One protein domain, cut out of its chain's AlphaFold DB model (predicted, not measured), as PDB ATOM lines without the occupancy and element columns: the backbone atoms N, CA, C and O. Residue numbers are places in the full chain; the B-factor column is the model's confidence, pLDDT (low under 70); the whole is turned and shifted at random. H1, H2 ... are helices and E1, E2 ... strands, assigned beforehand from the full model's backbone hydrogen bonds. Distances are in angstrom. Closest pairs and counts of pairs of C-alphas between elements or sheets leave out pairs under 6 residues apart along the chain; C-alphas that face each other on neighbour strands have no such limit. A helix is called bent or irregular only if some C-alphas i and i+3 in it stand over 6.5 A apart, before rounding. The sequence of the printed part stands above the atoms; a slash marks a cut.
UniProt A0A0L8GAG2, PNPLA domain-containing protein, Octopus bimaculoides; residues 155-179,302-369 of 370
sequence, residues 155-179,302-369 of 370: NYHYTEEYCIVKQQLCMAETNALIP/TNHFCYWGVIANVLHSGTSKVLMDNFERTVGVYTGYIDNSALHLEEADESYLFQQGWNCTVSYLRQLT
ATOM      1  N   ASN A 155     162.544 198.252 193.235       73.25
ATOM      2  CA  ASN A 155     161.950 196.940 193.481       73.25
ATOM      3  C   ASN A 155     161.476 196.731 194.918       73.25
ATOM      4  O   ASN A 155     160.450 196.080 195.116       73.25
ATOM      5  N   TYR A 156     162.127 197.361 195.892       70.31
ATOM      6  CA  TYR A 156     161.883 197.158 197.315       70.31
ATOM      7  C   TYR A 156     160.691 197.956 197.863       70.31
ATOM      8  O   TYR A 156     160.326 197.821 199.033       70.31
ATOM      9  N   HIS A 157     160.048 198.778 197.032       72.50
ATOM     10  CA  HIS A 157     158.820 199.477 197.397       72.50
ATOM     11  C   HIS A 157     157.588 198.585 197.145       72.50
ATOM     12  O   HIS A 157     157.115 198.474 196.012       72.50
ATOM     13  N   TYR A 158     157.072 197.941 198.196       66.62
ATOM     14  CA  TYR A 158     155.951 196.980 198.127       66.62
ATOM     15  C   TYR A 158     154.624 197.492 198.702       66.62
ATOM     16  O   TYR A 158     153.666 196.727 198.810       66.62
ATOM     17  N   THR A 159     154.541 198.757 199.119       70.62
ATOM     18  CA  THR A 159     153.262 199.287 199.612       70.62
ATOM     19  C   THR A 159     152.255 199.393 198.462       70.62
ATOM     20  O   THR A 159     152.644 199.496 197.295       70.62
ATOM     21  N   GLU A 160     150.959 199.346 198.787       71.06
ATOM     22  CA  GLU A 160     149.852 199.319 197.817       71.06
ATOM     23  C   GLU A 160     149.992 200.402 196.735       71.06
ATOM     24  O   GLU A 160     149.755 200.164 195.554       71.06
ATOM     25  N   GLU A 161     150.471 201.579 197.124       75.50
ATOM     26  CA  GLU A 161     150.642 202.722 196.238       75.50
ATOM     27  C   GLU A 161     151.698 202.459 195.173       75.50
ATOM     28  O   GLU A 161     151.464 202.706 193.992       75.50
ATOM     29  N   TYR A 162     152.854 201.924 195.565       76.50
ATOM     30  CA  TYR A 162     153.908 201.588 194.615       76.50
ATOM     31  C   TYR A 162     153.525 200.387 193.752       76.50
ATOM     32  O   TYR A 162     153.935 200.338 192.595       76.50
ATOM     33  N   CYS A 163     152.693 199.465 194.248       74.62
ATOM     34  CA  CYS A 163     152.116 198.399 193.427       74.62
ATOM     35  C   CYS A 163     151.238 198.959 192.297       74.62
ATOM     36  O   CYS A 163     151.355 198.503 191.159       74.62
ATOM     37  N   ILE A 164     150.431 199.993 192.567       76.06
ATOM     38  CA  ILE A 164     149.641 200.686 191.534       76.06
ATOM     39  C   ILE A 164     150.563 201.333 190.489       76.06
ATOM     40  O   ILE A 164     150.355 201.152 189.288       76.06
ATOM     41  N   VAL A 165     151.619 202.034 190.924       76.50
ATOM     42  CA  VAL A 165     152.587 202.652 189.995       76.50
ATOM     43  C   VAL A 165     153.324 201.590 189.164       76.50
ATOM     44  O   VAL A 165     153.500 201.765 187.958       76.50
ATOM     45  N   LYS A 166     153.708 200.461 189.774       75.50
ATOM     46  CA  LYS A 166     154.328 199.314 189.087       75.50
ATOM     47  C   LYS A 166     153.396 198.732 188.027       75.50
ATOM     48  O   LYS A 166     153.817 198.532 186.889       75.50
ATOM     49  N   GLN A 167     152.122 198.520 188.360       73.75
ATOM     50  CA  GLN A 167     151.126 197.998 187.425       73.75
ATOM     51  C   GLN A 167     150.972 198.908 186.196       73.75
ATOM     52  O   GLN A 167     150.943 198.412 185.069       73.75
ATOM     53  N   GLN A 168     150.956 200.230 186.392       69.12
ATOM     54  CA  GLN A 168     150.908 201.204 185.295       69.12
ATOM     55  C   GLN A 168     152.118 201.101 184.353       69.12
ATOM     56  O   GLN A 168     151.961 201.287 183.145       69.12
ATOM     57  N   LEU A 169     153.313 200.788 184.867       68.12
ATOM     58  CA  LEU A 169     154.492 200.554 184.026       68.12
ATOM     59  C   LEU A 169     154.451 199.209 183.300       68.12
ATOM     60  O   LEU A 169     154.797 199.156 182.120       68.12
ATOM     61  N   CYS A 170     154.010 198.135 183.962       62.72
ATOM     62  CA  CYS A 170     153.895 196.813 183.339       62.72
ATOM     63  C   CYS A 170     152.964 196.827 182.118       62.72
ATOM     64  O   CYS A 170     153.235 196.144 181.134       62.72
ATOM     65  N   MET A 171     151.915 197.657 182.136       58.97
ATOM     66  CA  MET A 171     151.010 197.847 180.993       58.97
ATOM     67  C   MET A 171     151.680 198.478 179.758       58.97
ATOM     68  O   MET A 171     151.075 198.495 178.689       58.97
ATOM     69  N   ALA A 172     152.900 199.008 179.881       58.25
ATOM     70  CA  ALA A 172     153.576 199.744 178.816       58.25
ATOM     71  C   ALA A 172     154.679 198.967 178.072       58.25
ATOM     72  O   ALA A 172     155.260 199.536 177.151       58.25
ATOM     73  N   GLU A 173     154.959 197.702 178.425       56.06
ATOM     74  CA  GLU A 173     155.985 196.848 177.782       56.06
ATOM     75  C   GLU A 173     157.384 197.501 177.666       56.06
ATOM     76  O   GLU A 173     158.074 197.373 176.654       56.06
ATOM     77  N   THR A 174     157.843 198.232 178.686       57.97
ATOM     78  CA  THR A 174     159.110 198.985 178.605       57.97
ATOM     79  C   THR A 174     160.100 198.660 179.721       57.97
ATOM     80  O   THR A 174     160.444 199.535 180.515       57.97
ATOM     81  N   ASN A 175     160.627 197.436 179.761       65.00
ATOM     82  CA  ASN A 175     161.759 197.122 180.638       65.00
ATOM     83  C   ASN A 175     163.076 197.236 179.864       65.00
ATOM     84  O   ASN A 175     163.315 196.497 178.911       65.00
ATOM     85  N   ALA A 176     163.932 198.179 180.267       74.12
ATOM     86  CA  ALA A 176     165.315 198.204 179.805       74.12
ATOM     87  C   ALA A 176     166.041 196.937 180.288       74.12
ATOM     88  O   ALA A 176     165.788 196.464 181.399       74.12
ATOM     89  N   LEU A 177     166.939 196.400 179.460       84.69
ATOM     90  CA  LEU A 177     167.772 195.261 179.839       84.69
ATOM     91  C   LEU A 177     168.674 195.643 181.011       84.69
ATOM     92  O   LEU A 177     169.274 196.720 181.014       84.69
ATOM     93  N   ILE A 178     168.770 194.745 181.987       86.94
ATOM     94  CA  ILE A 178     169.643 194.916 183.145       86.94
ATOM     95  C   ILE A 178     171.089 194.757 182.667       86.94
ATOM     96  O   ILE A 178     171.412 193.736 182.053       86.94
ATOM     97  N   PRO A 179     171.952 195.761 182.882       91.12
ATOM     98  CA  PRO A 179     173.323 195.710 182.412       91.12
ATOM     99  C   PRO A 179     174.163 194.737 183.251       91.12
ATOM    100  O   PRO A 179     173.884 194.487 184.422       91.12
ATOM    101  N   THR A 302     175.736 195.828 206.340       76.94
ATOM    102  CA  THR A 302     177.208 195.771 206.362       76.94
ATOM    103  C   THR A 302     177.863 197.072 206.820       76.94
ATOM    104  O   THR A 302     179.017 197.079 207.251       76.94
ATOM    105  N   ASN A 303     177.161 198.205 206.712       74.00
ATOM    106  CA  ASN A 303     177.719 199.516 207.027       74.00
ATOM    107  C   ASN A 303     176.648 200.554 207.413       74.00
ATOM    108  O   ASN A 303     175.445 200.336 207.290       74.00
ATOM    109  N   HIS A 304     177.110 201.720 207.877       72.94
ATOM    110  CA  HIS A 304     176.251 202.798 208.375       72.94
ATOM    111  C   HIS A 304     175.354 203.430 207.295       72.94
ATOM    112  O   HIS A 304     174.259 203.868 207.626       72.94
ATOM    113  N   PHE A 305     175.783 203.489 206.029       70.19
ATOM    114  CA  PHE A 305     174.942 204.002 204.939       70.19
ATOM    115  C   PHE A 305     173.809 203.030 204.617       70.19
ATOM    116  O   PHE A 305     172.666 203.458 204.520       70.19
ATOM    117  N   CYS A 306     174.109 201.729 204.562       70.44
ATOM    118  CA  CYS A 306     173.102 200.678 204.411       70.44
ATOM    119  C   CYS A 306     172.064 200.732 205.549       70.44
ATOM    120  O   CYS A 306     170.868 200.798 205.287       70.44
ATOM    121  N   TYR A 307     172.514 200.833 206.808       76.50
ATOM    122  CA  TYR A 307     171.626 200.966 207.972       76.50
ATOM    123  C   TYR A 307     170.643 202.141 207.845       76.50
ATOM    124  O   TYR A 307     169.440 201.977 208.043       76.50
ATOM    125  N   TRP A 308     171.144 203.334 207.506       75.19
ATOM    126  CA  TRP A 308     170.289 204.516 207.375       75.19
ATOM    127  C   TRP A 308     169.433 204.509 206.110       75.19
ATOM    128  O   TRP A 308     168.331 205.048 206.156       75.19
ATOM    129  N   GLY A 309     169.884 203.868 205.028       71.25
ATOM    130  CA  GLY A 309     169.078 203.641 203.827       71.25
ATOM    131  C   GLY A 309     167.844 202.785 204.119       71.25
ATOM    132  O   GLY A 309     166.734 203.176 203.766       71.25
ATOM    133  N   VAL A 310     168.010 201.687 204.868       73.25
ATOM    134  CA  VAL A 310     166.885 200.839 205.309       73.25
ATOM    135  C   VAL A 310     165.886 201.643 206.147       73.25
ATOM    136  O   VAL A 310     164.682 201.577 205.911       73.25
ATOM    137  N   ILE A 311     166.371 202.452 207.096       74.62
ATOM    138  CA  ILE A 311     165.498 203.308 207.915       74.62
ATOM    139  C   ILE A 311     164.761 204.341 207.058       74.62
ATOM    140  O   ILE A 311     163.566 204.546 207.263       74.62
ATOM    141  N   ALA A 312     165.442 204.981 206.105       71.56
ATOM    142  CA  ALA A 312     164.818 205.944 205.203       71.56
ATOM    143  C   ALA A 312     163.666 205.301 204.413       71.56
ATOM    144  O   ALA A 312     162.565 205.845 204.402       71.56
ATOM    145  N   ASN A 313     163.876 204.104 203.857       67.94
ATOM    146  CA  ASN A 313     162.845 203.375 203.112       67.94
ATOM    147  C   ASN A 313     161.609 203.062 203.975       67.94
ATOM    148  O   ASN A 313     160.481 203.236 203.518       67.94
ATOM    149  N   VAL A 314     161.798 202.683 205.245       69.06
ATOM    150  CA  VAL A 314     160.676 202.464 206.180       69.06
ATOM    151  C   VAL A 314     159.922 203.767 206.462       69.06
ATOM    152  O   VAL A 314     158.690 203.783 206.455       69.06
ATOM    153  N   LEU A 315     160.637 204.873 206.688       67.81
ATOM    154  CA  LEU A 315     160.031 206.179 206.977       67.81
ATOM    155  C   LEU A 315     159.241 206.739 205.781       67.81
ATOM    156  O   LEU A 315     158.216 207.395 205.974       67.81
ATOM    157  N   HIS A 316     159.655 206.428 204.551       64.44
ATOM    158  CA  HIS A 316     158.968 206.852 203.327       64.44
ATOM    159  C   HIS A 316     157.606 206.169 203.091       64.44
ATOM    160  O   HIS A 316     156.842 206.607 202.233       64.44
ATOM    161  N   SER A 317     157.216 205.164 203.880       56.75
ATOM    162  CA  SER A 317     155.854 204.597 203.818       56.75
ATOM    163  C   SER A 317     154.752 205.617 204.169       56.75
ATOM    164  O   SER A 317     153.618 205.502 203.707       56.75
ATOM    165  N   GLY A 318     155.083 206.687 204.907       58.06
ATOM    166  CA  GLY A 318     154.149 207.762 205.268       58.06
ATOM    167  C   GLY A 318     153.692 208.659 204.105       58.06
ATOM    168  O   GLY A 318     152.733 209.417 204.259       58.06
ATOM    169  N   THR A 319     154.332 208.575 202.932       65.62
ATOM    170  CA  THR A 319     153.960 209.354 201.733       65.62
ATOM    171  C   THR A 319     152.757 208.798 200.964       65.62
ATOM    172  O   THR A 319     152.240 209.468 200.068       65.62
ATOM    173  N   SER A 320     152.282 207.613 201.355       68.31
ATOM    174  CA  SER A 320     151.224 206.833 200.705       68.31
ATOM    175  C   SER A 320     149.983 207.661 200.339       68.31
ATOM    176  O   SER A 320     149.615 207.768 199.169       68.31
ATOM    177  N   LYS A 321     149.379 208.343 201.319       74.94
ATOM    178  CA  LYS A 321     148.137 209.093 201.093       74.94
ATOM    179  C   LYS A 321     148.308 210.238 200.097       74.94
ATOM    180  O   LYS A 321     147.454 210.457 199.243       74.94
ATOM    181  N   VAL A 322     149.411 210.979 200.211       81.31
ATOM    182  CA  VAL A 322     149.691 212.108 199.315       81.31
ATOM    183  C   VAL A 322     149.915 211.605 197.896       81.31
ATOM    184  O   VAL A 322     149.460 212.248 196.959       81.31
ATOM    185  N   LEU A 323     150.582 210.467 197.727       81.38
ATOM    186  CA  LEU A 323     150.779 209.857 196.420       81.38
ATOM    187  C   LEU A 323     149.456 209.372 195.806       81.38
ATOM    188  O   LEU A 323     149.152 209.737 194.672       81.38
ATOM    189  N   MET A 324     148.643 208.641 196.578       82.75
ATOM    190  CA  MET A 324     147.323 208.143 196.164       82.75
ATOM    191  C   MET A 324     146.415 209.258 195.638       82.75
ATOM    192  O   MET A 324     145.851 209.149 194.551       82.75
ATOM    193  N   ASP A 325     146.340 210.377 196.364       86.25
ATOM    194  CA  ASP A 325     145.526 211.531 195.975       86.25
ATOM    195  C   ASP A 325     146.050 212.242 194.705       86.25
ATOM    196  O   ASP A 325     145.375 213.125 194.169       86.25
ATOM    197  N   ASN A 326     147.247 211.897 194.213       88.62
ATOM    198  CA  ASN A 326     147.971 212.632 193.174       88.62
ATOM    199  C   ASN A 326     148.495 211.780 192.008       88.62
ATOM    200  O   ASN A 326     149.247 212.310 191.184       88.62
ATOM    201  N   PHE A 327     148.092 210.513 191.881       86.06
ATOM    202  CA  PHE A 327     148.557 209.638 190.795       86.06
ATOM    203  C   PHE A 327     148.350 210.226 189.399       86.06
ATOM    204  O   PHE A 327     149.251 210.163 188.569       86.06
ATOM    205  N   GLU A 328     147.209 210.878 189.166       86.81
ATOM    206  CA  GLU A 328     146.850 211.490 187.876       86.81
ATOM    207  C   GLU A 328     147.840 212.558 187.385       86.81
ATOM    208  O   GLU A 328     147.849 212.893 186.205       86.81
ATOM    209  N   ARG A 329     148.647 213.115 188.295       90.25
ATOM    210  CA  ARG A 329     149.644 214.150 188.006       90.25
ATOM    211  C   ARG A 329     151.052 213.761 188.451       90.25
ATOM    212  O   ARG A 329     151.885 214.639 188.675       90.25
ATOM    213  N   THR A 330     151.309 212.466 188.620       89.94
ATOM    214  CA  THR A 330     152.584 211.942 189.117       89.94
ATOM    215  C   THR A 330     153.206 210.989 188.110       89.94
ATOM    216  O   THR A 330     152.670 209.921 187.837       89.94
ATOM    217  N   VAL A 331     154.393 211.339 187.622       89.75
ATOM    218  CA  VAL A 331     155.245 210.420 186.870       89.75
ATOM    219  C   VAL A 331     156.005 209.547 187.862       89.75
ATOM    220  O   VAL A 331     156.891 210.026 188.575       89.75
ATOM    221  N   GLY A 332     155.664 208.264 187.912       87.56
ATOM    222  CA  GLY A 332     156.446 207.270 188.638       87.56
ATOM    223  C   GLY A 332     157.646 206.820 187.811       87.56
ATOM    224  O   GLY A 332     157.464 206.221 186.759       87.56
ATOM    225  N   VAL A 333     158.859 207.085 188.286       87.75
ATOM    226  CA  VAL A 333     160.115 206.673 187.654       87.75
ATOM    227  C   VAL A 333     160.673 205.466 188.397       87.75
ATOM    228  O   VAL A 333     161.135 205.578 189.532       87.75
ATOM    229  N   TYR A 334     160.631 204.320 187.731       86.44
ATOM    230  CA  TYR A 334     161.146 203.066 188.256       86.44
ATOM    231  C   TYR A 334     162.662 202.982 188.088       86.44
ATOM    232  O   TYR A 334     163.178 203.090 186.981       86.44
ATOM    233  N   THR A 335     163.386 202.782 189.185       87.31
ATOM    234  CA  THR A 335     164.853 202.682 189.201       87.31
ATOM    235  C   THR A 335     165.349 201.236 189.232       87.31
ATOM    236  O   THR A 335     166.555 200.992 189.196       87.31
ATOM    237  N   GLY A 336     164.436 200.260 189.245       83.75
ATOM    238  CA  GLY A 336     164.779 198.845 189.178       83.75
ATOM    239  C   GLY A 336     165.549 198.361 190.395       83.75
ATOM    240  O   GLY A 336     165.064 198.429 191.524       83.75
ATOM    241  N   TYR A 337     166.744 197.842 190.130       81.88
ATOM    242  CA  TYR A 337     167.667 197.303 191.126       81.88
ATOM    243  C   TYR A 337     168.545 198.369 191.792       81.88
ATOM    244  O   TYR A 337     169.304 198.060 192.709       81.88
ATOM    245  N   ILE A 338     168.470 199.617 191.324       86.31
ATOM    246  CA  ILE A 338     169.246 200.726 191.868       86.31
ATOM    247  C   ILE A 338     168.389 201.438 192.911       86.31
ATOM    248  O   ILE A 338     167.406 202.107 192.578       86.31
ATOM    249  N   ASP A 339     168.779 201.284 194.172       77.56
ATOM    250  CA  ASP A 339     168.111 201.884 195.324       77.56
ATOM    251  C   ASP A 339     168.858 203.125 195.856       77.56
ATOM    252  O   ASP A 339     169.926 203.518 195.377       77.56
ATOM    253  N   ASN A 340     168.305 203.742 196.906       72.00
ATOM    254  CA  ASN A 340     168.880 204.924 197.562       72.00
ATOM    255  C   ASN A 340     170.229 204.671 198.268       72.00
ATOM    256  O   ASN A 340     170.855 205.616 198.756       72.00
ATOM    257  N   SER A 341     170.673 203.417 198.376       67.88
ATOM    258  CA  SER A 341     171.933 203.029 199.014       67.88
ATOM    259  C   SER A 341     173.090 202.859 198.018       67.88
ATOM    260  O   SER A 341     174.249 202.787 198.440       67.88
ATOM    261  N   ALA A 342     172.809 202.852 196.710       76.06
ATOM    262  CA  ALA A 342     173.810 202.730 195.656       76.06
ATOM    263  C   ALA A 342     174.737 203.965 195.603       76.06
ATOM    264  O   ALA A 342     174.430 204.997 195.014       76.06
ATOM    265  N   LEU A 343     175.913 203.857 196.231       71.00
ATOM    266  CA  LEU A 343     176.899 204.949 196.314       71.00
ATOM    267  C   LEU A 343     177.730 205.141 195.038       71.00
ATOM    268  O   LEU A 343     178.286 206.220 194.821       71.00
ATOM    269  N   HIS A 344     177.868 204.091 194.229       83.12
ATOM    270  CA  HIS A 344     178.685 204.082 193.022       83.12
ATOM    271  C   HIS A 344     177.935 203.361 191.911       83.12
ATOM    272  O   HIS A 344     177.598 202.189 192.067       83.12
ATOM    273  N   LEU A 345     177.700 204.076 190.816       89.94
ATOM    274  CA  LEU A 345     177.070 203.563 189.607       89.94
ATOM    275  C   LEU A 345     178.138 203.409 188.526       89.94
ATOM    276  O   LEU A 345     179.009 204.271 188.383       89.94
ATOM    277  N   GLU A 346     178.096 202.301 187.792       94.50
ATOM    278  CA  GLU A 346     178.856 202.157 186.553       94.50
ATOM    279  C   GLU A 346     178.121 202.903 185.420       94.50
ATOM    280  O   GLU A 346     176.913 203.123 185.485       94.50
ATOM    281  N   GLU A 347     178.815 203.283 184.343       94.62
ATOM    282  CA  GLU A 347     178.212 204.039 183.221       94.62
ATOM    283  C   GLU A 347     176.979 203.331 182.617       94.62
ATOM    284  O   GLU A 347     176.006 203.965 182.198       94.62
ATOM    285  N   ALA A 348     176.993 201.996 182.613       93.81
ATOM    286  CA  ALA A 348     175.865 201.194 182.159       93.81
ATOM    287  C   ALA A 348     174.663 201.250 183.126       93.81
ATOM    288  O   ALA A 348     173.526 201.233 182.656       93.81
ATOM    289  N   ASP A 349     174.889 201.389 184.440       93.06
ATOM    290  CA  ASP A 349     173.825 201.615 185.431       93.06
ATOM    291  C   ASP A 349     173.182 202.997 185.231       93.06
ATOM    292  O   ASP A 349     171.959 203.134 185.244       93.06
ATOM    293  N   GLU A 350     173.995 204.031 184.985       92.06
ATOM    294  CA  GLU A 350     173.498 205.384 184.692       92.06
ATOM    295  C   GLU A 350     172.654 205.405 183.410       92.06
ATOM    296  O   GLU A 350     171.569 205.994 183.369       92.06
ATOM    297  N   SER A 351     173.126 204.710 182.371       93.06
ATOM    298  CA  SER A 351     172.409 204.562 181.101       93.06
ATOM    299  C   SER A 351     171.081 203.822 181.281       93.06
ATOM    300  O   SER A 351     170.065 204.232 180.712       93.06
ATOM    301  N   TYR A 352     171.063 202.770 182.107       91.38
ATOM    302  CA  TYR A 352     169.845 202.059 182.487       91.38
ATOM    303  C   TYR A 352     168.841 202.991 183.183       91.38
ATOM    304  O   TYR A 352     167.686 203.052 182.760       91.38
ATOM    305  N   LEU A 353     169.271 203.770 184.185       90.62
ATOM    306  CA  LEU A 353     168.401 204.727 184.885       90.62
ATOM    307  C   LEU A 353     167.813 205.773 183.942       90.62
ATOM    308  O   LEU A 353     166.622 206.081 184.023       90.62
ATOM    309  N   PHE A 354     168.629 206.311 183.034       91.19
ATOM    310  CA  PHE A 354     168.155 207.277 182.049       91.19
ATOM    311  C   PHE A 354     167.087 206.662 181.137       91.19
ATOM    312  O   PHE A 354     166.031 207.263 180.923       91.19
ATOM    313  N   GLN A 355     167.326 205.441 180.644       89.75
ATOM    314  CA  GLN A 355     166.373 204.730 179.797       89.75
ATOM    315  C   GLN A 355     165.073 204.406 180.542       89.75
ATOM    316  O   GLN A 355     163.992 204.558 179.974       89.75
ATOM    317  N   GLN A 356     165.155 204.004 181.811       87.44
ATOM    318  CA  GLN A 356     163.977 203.768 182.640       87.44
ATOM    319  C   GLN A 356     163.183 205.053 182.877       87.44
ATOM    320  O   GLN A 356     161.972 205.072 182.659       87.44
ATOM    321  N   GLY A 357     163.851 206.158 183.222       89.50
ATOM    322  CA  GLY A 357     163.210 207.468 183.356       89.50
ATOM    323  C   GLY A 357     162.491 207.903 182.079       89.50
ATOM    324  O   GLY A 357     161.345 208.357 182.136       89.50
ATOM    325  N   TRP A 358     163.120 207.698 180.920       89.81
ATOM    326  CA  TRP A 358     162.504 207.935 179.615       89.81
ATOM    327  C   TRP A 358     161.261 207.062 179.399       89.81
ATOM    328  O   TRP A 358     160.185 207.585 179.114       89.81
ATOM    329  N   ASN A 359     161.393 205.746 179.569       86.94
ATOM    330  CA  ASN A 359     160.316 204.774 179.373       86.94
ATOM    331  C   ASN A 359     159.102 205.075 180.258       86.94
ATOM    332  O   ASN A 359     157.978 205.153 179.761       86.94
ATOM    333  N   CYS A 360     159.342 205.322 181.546       86.94
ATOM    334  CA  CYS A 360     158.316 205.673 182.520       86.94
ATOM    335  C   CYS A 360     157.581 206.958 182.129       86.94
ATOM    336  O   CYS A 360     156.352 207.009 182.132       86.94
ATOM    337  N   THR A 361     158.333 207.986 181.728       89.00
ATOM    338  CA  THR A 361     157.756 209.269 181.312       89.00
ATOM    339  C   THR A 361     156.915 209.116 180.046       89.00
ATOM    340  O   THR A 361     155.807 209.641 179.972       89.00
ATOM    341  N   VAL A 362     157.398 208.369 179.049       87.56
ATOM    342  CA  VAL A 362     156.648 208.105 177.812       87.56
ATOM    343  C   VAL A 362     155.381 207.297 178.092       87.56
ATOM    344  O   VAL A 362     154.333 207.620 177.537       87.56
ATOM    345  N   SER A 363     155.461 206.277 178.950       84.94
ATOM    346  CA  SER A 363     154.305 205.484 179.380       84.94
ATOM    347  C   SER A 363     153.227 206.370 180.006       84.94
ATOM    348  O   SER A 363     152.089 206.392 179.535       84.94
ATOM    349  N   TYR A 364     153.617 207.186 180.985       86.06
ATOM    350  CA  TYR A 364     152.726 208.136 181.641       86.06
ATOM    351  C   TYR A 364     152.058 209.091 180.637       86.06
ATOM    352  O   TYR A 364     150.840 209.264 180.643       86.06
ATOM    353  N   LEU A 365     152.831 209.669 179.709       87.62
ATOM    354  CA  LEU A 365     152.287 210.571 178.690       87.62
ATOM    355  C   LEU A 365     151.305 209.869 177.740       87.62
ATOM    356  O   LEU A 365     150.325 210.486 177.334       87.62
ATOM    357  N   ARG A 366     151.531 208.593 177.398       85.94
ATOM    358  CA  ARG A 366     150.597 207.811 176.569       85.94
ATOM    359  C   ARG A 366     149.268 207.584 177.280       85.94
ATOM    360  O   ARG A 366     148.229 207.741 176.646       85.94
ATOM    361  N   GLN A 367     149.301 207.278 178.578       81.31
ATOM    362  CA  GLN A 367     148.094 207.094 179.390       81.31
ATOM    363  C   GLN A 367     147.247 208.370 179.474       81.31
ATOM    364  O   GLN A 367     146.028 208.277 179.476       81.31
ATOM    365  N   LEU A 368     147.865 209.557 179.468       79.00
ATOM    366  CA  LEU A 368     147.138 210.835 179.425       79.00
ATOM    367  C   LEU A 368     146.469 211.134 178.072       79.00
ATOM    368  O   LEU A 368     145.630 212.031 177.990       79.00
ATOM    369  N   THR A 369     146.884 210.453 177.001       71.81
ATOM    370  CA  THR A 369     146.368 210.672 175.637       71.81
ATOM    371  C   THR A 369     145.342 209.635 175.178       71.81
ATOM    372  O   THR A 369     144.772 209.809 174.099       71.81
TER     373      THR A 369
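Overview. This is residues 155 to 179 and 302 to 369 of the 370 residues of the protein "PNPLA domain-containing protein" of Octopus bimaculoides (UniProt A0A0L8GAG2). Two long helices, H2 and H3, make two opposite sides of a flat, open frame, well separated and running nearly the same way, while the shorter helix H1 lies over one face of the frame, crosswise to both. The gap between the long helices is partly filled by the short strand E1, nearer to H3, and by the unnamed residues 335 to 346. The printed part has 93 residues, with three named helices and one named strand in the order H1, H2, E1, H3, and its class is mostly helix. It is only just compact, close to loose, with a radius of gyration of the C-alphas of 14.3 A, and it spans 45 by 33 by 16 A.

Along the chain. Find C-alpha 304 at (176.251, 202.798, 208.375); from there H2, residues 304 to 324, runs 31.9 A to C-alpha 324 at (147.323, 208.143, 196.164). H2 is irregular, with C-alphas 318 and 321 7.4 A apart, and it has a kink of 47 degrees near residue 318. H3, residues 347 to 367, has the same number of residues, 21, and runs 30.5 A to C-alpha 367 at (148.094, 207.094, 179.390). Look next at H1, residues 160 to 170, which is 15.2 A long. E1, residues 330 to 334, covers 12.4 A and pairs with no named strand.

Arrangement. Start at the last part of H2, where residues 320 to 324 alone touch H1. The two only just touch, with 3 pairs of C-alphas within 8 A, the closest being those of Glu 161 and Ser 320, 6.1 A apart. Their lines are about perpendicular, at 86 degrees. H1 and H3 are close but not clearly touching: their closest C-alphas, those of Leu 169 and Cys 360, are 6.6 A apart. Their lines are about perpendicular too, at 88 degrees. H2 and H3 are apart. Between E1 and H3 you will find 13 pairs of C-alphas within 8 A, the closest being those of Val 333 and Gly 357 at 5.4 A. The closest C-alphas of H1 and E1 are those of Val 165 and Gly 332, 6.2 A apart. In H1 and H3 every O i to N i+4 pair is within hydrogen-bond range; in H2, 11 of 17 are.

Size, cuts and confidence. The two C-alphas farthest apart are those of Thr 302 and Thr 369, 46.0 A. Residues 180 to 301 are not printed, and C-alphas 179 and 302 are 24.3 A apart across this cut. The link from H2 to E1 is tight, and the link from E1 to H3, residues 335 to 346, is long. The mean pLDDT of the printed part is 78.6; look for values under 70 at residues 158, 168 to 175, 313 to 320 and 341.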